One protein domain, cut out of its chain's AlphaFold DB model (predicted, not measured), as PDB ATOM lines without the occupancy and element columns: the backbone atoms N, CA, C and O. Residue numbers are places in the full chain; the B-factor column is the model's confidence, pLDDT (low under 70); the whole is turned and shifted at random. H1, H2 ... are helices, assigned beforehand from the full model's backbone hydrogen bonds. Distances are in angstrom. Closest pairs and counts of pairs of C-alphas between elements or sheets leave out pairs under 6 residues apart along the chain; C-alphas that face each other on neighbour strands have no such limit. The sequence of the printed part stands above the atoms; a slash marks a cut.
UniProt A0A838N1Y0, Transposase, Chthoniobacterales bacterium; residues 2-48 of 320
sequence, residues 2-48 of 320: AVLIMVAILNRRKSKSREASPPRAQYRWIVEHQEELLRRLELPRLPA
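What this domain is: This is residues 2 to 48 of the 320 residues of the protein "Transposase" of Chthoniobacterales bacterium (UniProt A0A838N1Y0). Three short helices stand nearly at right angles to one another in a small, elongated group: H1 crosses close by the start of H2, and H3 turns off sharply just after H2. A wide loop between H1 and H2 reaches one end of the long axis at Ser 21; the other end is at Glu 42, just past H3, from where residues 43 to 48 fold back. The printed part has 47 residues, with H1, H2 and H3 in that order along the chain and no named strand; the class is all helix, though under half of the residues, 23, are in named elements. It is compact, with a radius of gyration of the C-alphas of 10.4 A, and spans 30 by 18 by 14 A.

How they stand to each other: Start at H1, residues 2 to 10. It touches H2, residues 26 to 32, about perpendicular at 86 degrees; look at the closest C-alphas, those of Ala 8 and Gln 26, 5.4 A apart. H3, residues 34 to 40, is close to H2 but not clearly touching: the closest C-alphas, of Ile 30 and Leu 37, are 7.6 A apart, and the lines are about perpendicular at 89 degrees. H1 and H3 are also close but not clearly touching, with the closest C-alphas, of Leu 4 and Leu 37, 8.0 A apart; at 70.2 degrees they are only just about perpendicular. In H1, H2 and H3 every O i to N i+4 pair is within hydrogen-bond range.

Where its parts are: Find C-alpha 2 at (217.790, 227.425, 166.704); H1 runs 12.4 A from there to C-alpha 10. H2 begins at C-alpha 26, (227.807, 233.736, 163.577), and H3 ends at C-alpha 40, (217.452, 236.768, 177.487); each is 9.9 A long.

The domain as a whole: The C-alphas farthest apart are those of Ser 21 and Glu 42, at 31.0 A. The printed part has no cut. The link from H1 to H2 is long, 15 residues; that from H2 to H3 is tight. The mean pLDDT of the printed part is 84.9; look for values under 70 at residues 17 to 24.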
ATOM      1  N   ALA A   2     218.529 226.790 167.807       93.56
ATOM      2  CA  ALA A   2     217.790 227.425 166.704       93.56
ATOM      3  C   ALA A   2     217.695 228.947 166.886       93.56
ATOM      4  O   ALA A   2     218.164 229.702 166.046       93.56
ATOM      5  N   VAL A   3     217.245 229.393 168.062       95.00
ATOM      6  CA  VAL A   3     217.153 230.826 168.375       95.00
ATOM      7  C   VAL A   3     218.493 231.555 168.198       95.00
ATOM      8  O   VAL A   3     218.525 232.595 167.559       95.00
ATOM      9  N   LEU A   4     219.620 230.981 168.639       95.00
ATOM     10  CA  LEU A   4     220.950 231.584 168.440       95.00
ATOM     11  C   LEU A   4     221.294 231.778 166.951       95.00
ATOM     12  O   LEU A   4     221.840 232.808 166.568       95.00
ATOM     13  N   ILE A   5     220.956 230.799 166.104       94.62
ATOM     14  CA  ILE A   5     221.151 230.889 164.648       94.62
ATOM     15  C   ILE A   5     220.260 231.984 164.058       94.62
ATOM     16  O   ILE A   5     220.728 232.763 163.235       94.62
ATOM     17  N   MET A   6     218.999 232.064 164.487       95.62
ATOM     18  CA  MET A   6     218.068 233.099 164.033       95.62
ATOM     19  C   MET A   6     218.561 234.494 164.399       95.62
ATOM     20  O   MET A   6     218.618 235.354 163.529       95.62
ATOM     21  N   VAL A   7     218.978 234.708 165.650       94.00
ATOM     22  CA  VAL A   7     219.521 235.997 166.097       94.00
ATOM     23  C   VAL A   7     220.741 236.379 165.256       94.00
ATOM     24  O   VAL A   7     220.826 237.508 164.778       94.00
ATOM     25  N   ALA A   8     221.646 235.434 164.989       92.88
ATOM     26  CA  ALA A   8     222.810 235.693 164.148       92.88
ATOM     27  C   ALA A   8     222.436 236.004 162.681       92.88
ATOM     28  O   ALA A   8     223.088 236.837 162.051       92.88
ATOM     29  N   ILE A   9     221.393 235.367 162.133       92.75
ATOM     30  CA  ILE A   9     220.862 235.659 160.788       92.75
ATOM     31  C   ILE A   9     220.238 237.054 160.734       92.75
ATOM     32  O   ILE A   9     220.532 237.796 159.800       92.75
ATOM     33  N   LEU A  10     219.429 237.419 161.731       92.69
ATOM     34  CA  LEU A  10     218.819 238.746 161.848       92.69
ATOM     35  C   LEU A  10     219.887 239.846 161.954       92.69
ATOM     36  O   LEU A  10     219.763 240.882 161.319       92.69
ATOM     37  N   ASN A  11     221.002 239.553 162.628       90.25
ATOM     38  CA  ASN A  11     222.196 240.403 162.706       90.25
ATOM     39  C   ASN A  11     223.127 240.296 161.475       90.25
ATOM     40  O   ASN A  11     224.309 240.647 161.541       90.25
ATOM     41  N   ARG A  12     222.640 239.739 160.358       87.75
ATOM     42  CA  ARG A  12     223.345 239.618 159.067       87.75
ATOM     43  C   ARG A  12     224.720 238.938 159.148       87.75
ATOM     44  O   ARG A  12     225.636 239.208 158.362       87.75
ATOM     45  N   ARG A  13     224.901 237.997 160.081       89.62
ATOM     46  CA  ARG A  13     226.153 237.238 160.232       89.62
ATOM     47  C   ARG A  13     226.188 236.084 159.223       89.62
ATOM     48  O   ARG A  13     225.641 235.003 159.439       89.62
ATOM     49  N   LYS A  14     226.857 236.325 158.090       83.44
ATOM     50  CA  LYS A  14     226.835 235.433 156.913       83.44
ATOM     51  C   LYS A  14     227.627 234.140 157.055       83.44
ATOM     52  O   LYS A  14     227.308 233.143 156.424       83.44
ATOM     53  N   SER A  15     228.714 234.125 157.813       79.19
ATOM     54  CA  SER A  15     229.576 232.945 157.907       79.19
ATOM     55  C   SER A  15     229.338 232.204 159.211       79.19
ATOM     56  O   SER A  15     229.179 232.835 160.241       79.19
ATOM     57  N   LYS A  16     229.410 230.872 159.231       71.69
ATOM     58  CA  LYS A  16     229.468 230.140 160.508       71.69
ATOM     59  C   LYS A  16     230.850 230.226 161.186       71.69
ATOM     60  O   LYS A  16     230.940 230.032 162.394       71.69
ATOM     61  N   SER A  17     231.923 230.531 160.438       61.84
ATOM     62  CA  SER A  17     233.329 230.562 160.908       61.84
ATOM     63  C   SER A  17     234.181 231.704 160.311       61.84
ATOM     64  O   SER A  17     233.725 232.472 159.469       61.84
ATOM     65  N   ARG A  18     235.447 231.798 160.751       47.06
ATOM     66  CA  ARG A  18     236.474 232.837 160.495       47.06
ATOM     67  C   ARG A  18     236.864 233.103 159.019       47.06
ATOM     68  O   ARG A  18     237.729 233.930 158.786       47.06
ATOM     69  N   GLU A  19     236.250 232.444 158.032       52.47
ATOM     70  CA  GLU A  19     236.572 232.562 156.586       52.47
ATOM     71  C   GLU A  19     236.140 233.890 155.925       52.47
ATOM     72  O   GLU A  19     236.190 234.037 154.705       52.47
ATOM     73  N   ALA A  20     235.664 234.859 156.700       48.25
ATOM     74  CA  ALA A  20     235.374 236.205 156.228       48.25
ATOM     75  C   ALA A  20     236.058 237.197 157.169       48.25
ATOM     76  O   ALA A  20     236.053 236.969 158.382       48.25
ATOM     77  N   SER A  21     236.612 238.280 156.616       41.00
ATOM     78  CA  SER A  21     237.148 239.411 157.380       41.00
ATOM     79  C   SER A  21     236.198 239.800 158.532       41.00
ATOM     80  O   SER A  21     234.972 239.665 158.381       41.00
ATOM     81  N   PRO A  22     236.722 240.226 159.699       43.09
ATOM     82  CA  PRO A  22     235.883 240.596 160.842       43.09
ATOM     83  C   PRO A  22     234.864 241.671 160.410       43.09
ATOM     84  O   PRO A  22     235.270 242.552 159.652       43.09
ATOM     85  N   PRO A  23     233.557 241.600 160.783       50.97
ATOM     86  CA  PRO A  23     232.899 240.835 161.854       50.97
ATOM     87  C   PRO A  23     231.729 239.935 161.353       50.97
ATOM     88  O   PRO A  23     230.573 240.094 161.746       50.97
ATOM     89  N   ARG A  24     231.975 238.987 160.434       63.16
ATOM     90  CA  ARG A  24     230.886 238.259 159.727       63.16
ATOM     91  C   ARG A  24     230.589 236.827 160.208       63.16
ATOM     92  O   ARG A  24     229.829 236.125 159.541       63.16
ATOM     93  N   ALA A  25     231.175 236.369 161.320       83.44
ATOM     94  CA  ALA A  25     231.025 234.988 161.798       83.44
ATOM     95  C   ALA A  25     229.952 234.839 162.900       83.44
ATOM     96  O   ALA A  25     230.093 235.423 163.967       83.44
ATOM     97  N   GLN A  26     228.936 233.999 162.676       89.31
ATOM     98  CA  GLN A  26     227.807 233.736 163.577       89.31
ATOM     99  C   GLN A  26     228.261 233.295 164.969       89.31
ATOM    100  O   GLN A  26     227.911 233.938 165.947       89.31
ATOM    101  N   TYR A  27     229.068 232.229 165.073       90.81
ATOM    102  CA  TYR A  27     229.487 231.710 166.382       90.81
ATOM    103  C   TYR A  27     230.323 232.724 167.169       90.81
ATOM    104  O   TYR A  27     230.160 232.847 168.374       90.81
ATOM    105  N   ARG A  28     231.192 233.475 166.482       89.25
ATOM    106  CA  ARG A  28     231.997 234.522 167.120       89.25
ATOM    107  C   ARG A  28     231.101 235.631 167.671       89.25
ATOM    108  O   ARG A  28     231.235 235.962 168.836       89.25
ATOM    109  N   TRP A  29     230.158 236.114 166.862       91.06
ATOM    110  CA  TRP A  29     229.198 237.126 167.296       91.06
ATOM    111  C   TRP A  29     228.370 236.643 168.496       91.06
ATOM    112  O   TRP A  29     228.218 237.374 169.464       91.06
ATOM    113  N   ILE A  30     227.913 235.385 168.480       92.94
ATOM    114  CA  ILE A  30     227.184 234.775 169.604       92.94
ATOM    115  C   ILE A  30     228.033 234.762 170.886       92.94
ATOM    116  O   ILE A  30     227.509 235.047 171.956       92.94
ATOM    117  N   VAL A  31     229.325 234.434 170.794       93.00
ATOM    118  CA  VAL A  31     230.237 234.443 171.952       93.00
ATOM    119  C   VAL A  31     230.493 235.868 172.447       93.00
ATOM    120  O   VAL A  31     230.480 236.100 173.650       93.00
ATOM    121  N   GLU A  32     230.677 236.827 171.539       93.00
ATOM    122  CA  GLU A  32     230.863 238.246 171.881       93.00
ATOM    123  C   GLU A  32     229.636 238.837 172.601       93.00
ATOM    124  O   GLU A  32     229.793 239.725 173.429       93.00
ATOM    125  N   HIS A  33     228.433 238.307 172.348       94.00
ATOM    126  CA  HIS A  33     227.173 238.753 172.966       94.00
ATOM    127  C   HIS A  33     226.639 237.742 173.996       94.00
ATOM    128  O   HIS A  33     225.438 237.691 174.271       94.00
ATOM    129  N   GLN A  34     227.509 236.889 174.552       94.75
ATOM    130  CA  GLN A  34     227.077 235.750 175.365       94.75
ATOM    131  C   GLN A  34     226.279 236.154 176.604       94.75
ATOM    132  O   GLN A  34     225.272 235.518 176.887       94.75
ATOM    133  N   GLU A  35     226.678 237.201 177.325       95.12
ATOM    134  CA  GLU A  35     226.019 237.580 178.579       95.12
ATOM    135  C   GLU A  35     224.558 237.960 178.347       95.12
ATOM    136  O   GLU A  35     223.656 237.476 179.029       95.12
ATOM    137  N   GLU A  36     224.308 238.780 177.327       95.06
ATOM    138  CA  GLU A  36     222.959 239.169 176.945       95.06
ATOM    139  C   GLU A  36     222.143 237.970 176.456       95.06
ATOM    140  O   GLU A  36     221.000 237.789 176.880       95.06
ATOM    141  N   LEU A  37     222.725 237.131 175.596       94.88
ATOM    142  CA  LEU A  37     222.033 235.972 175.037       94.88
ATOM    143  C   LEU A  37     221.695 234.927 176.102       94.88
ATOM    144  O   LEU A  37     220.611 234.354 176.050       94.88
ATOM    145  N   LEU A  38     222.590 234.674 177.059       95.44
ATOM    146  CA  LEU A  38     222.340 233.743 178.158       95.44
ATOM    147  C   LEU A  38     221.221 234.255 179.066       95.44
ATOM    148  O   LEU A  38     220.322 233.480 179.385       95.44
ATOM    149  N   ARG A  39     221.224 235.555 179.398       95.62
ATOM    150  CA  ARG A  39     220.154 236.183 180.188       95.62
ATOM    151  C   ARG A  39     218.807 236.142 179.466       95.62
ATOM    152  O   ARG A  39     217.847 235.618 180.012       95.62
ATOM    153  N   ARG A  40     218.725 236.655 178.231       94.25
ATOM    154  CA  ARG A  40     217.452 236.768 177.487       94.25
ATOM    155  C   ARG A  40     216.847 235.423 177.088       94.25
ATOM    156  O   ARG A  40     215.643 235.348 176.872       94.25
ATOM    157  N   LEU A  41     217.676 234.400 176.894       93.25
ATOM    158  CA  LEU A  41     217.230 233.065 176.486       93.25
ATOM    159  C   LEU A  41     217.181 232.072 177.650       93.25
ATOM    160  O   LEU A  41     216.942 230.892 177.394       93.25
ATOM    161  N   GLU A  42     217.454 232.532 178.876       94.94
ATOM    162  CA  GLU A  42     217.475 231.716 180.098       94.94
ATOM    163  C   GLU A  42     218.333 230.449 179.931       94.94
ATOM    164  O   GLU A  42     217.963 229.335 180.306       94.94
ATOM    165  N   LEU A  43     219.499 230.606 179.297       92.44
ATOM    166  CA  LEU A  43     220.412 229.500 179.024       92.44
ATOM    167  C   LEU A  43     221.492 229.429 180.109       92.44
ATOM    168  O   LEU A  43     222.134 230.438 180.388       92.44
ATOM    169  N   PRO A  44     221.806 228.232 180.640       93.56
ATOM    170  CA  PRO A  44     222.858 228.090 181.646       93.56
ATOM    171  C   PRO A  44     224.263 228.292 181.060       93.56
ATOM    172  O   PRO A  44     225.184 228.691 181.761       93.56
ATOM    173  N   ARG A  45     224.451 227.977 179.770       95.06
ATOM    174  CA  ARG A  45     225.712 228.171 179.039       95.06
ATOM    175  C   ARG A  45     225.515 228.111 177.531       95.06
ATOM    176  O   ARG A  45     224.573 227.486 177.033       95.06
ATOM    177  N   LEU A  46     226.461 228.690 176.793       94.38
ATOM    178  CA  LEU A  46     226.517 228.552 175.343       94.38
ATOM    179  C   LEU A  46     227.032 227.157 174.945       94.38
ATOM    180  O   LEU A  46     227.849 226.558 175.648       94.38
ATOM    181  N   PRO A  47     226.574 226.615 173.804       93.88
ATOM    182  CA  PRO A  47     227.128 225.384 173.259       93.88
ATOM    183  C   PRO A  47     228.577 225.605 172.816       93.88
ATOM    184  O   PRO A  47     228.893 226.635 172.224       93.88
ATOM    185  N   ALA A  48     229.430 224.597 173.003       93.44
ATOM    186  CA  ALA A  48     230.768 224.606 172.425       93.44
ATOM    187  C   ALA A  48     230.714 224.743 170.892       93.44
ATOM    188  O   ALA A  48     229.745 224.332 170.238       93.44
TER     189      ALA A  48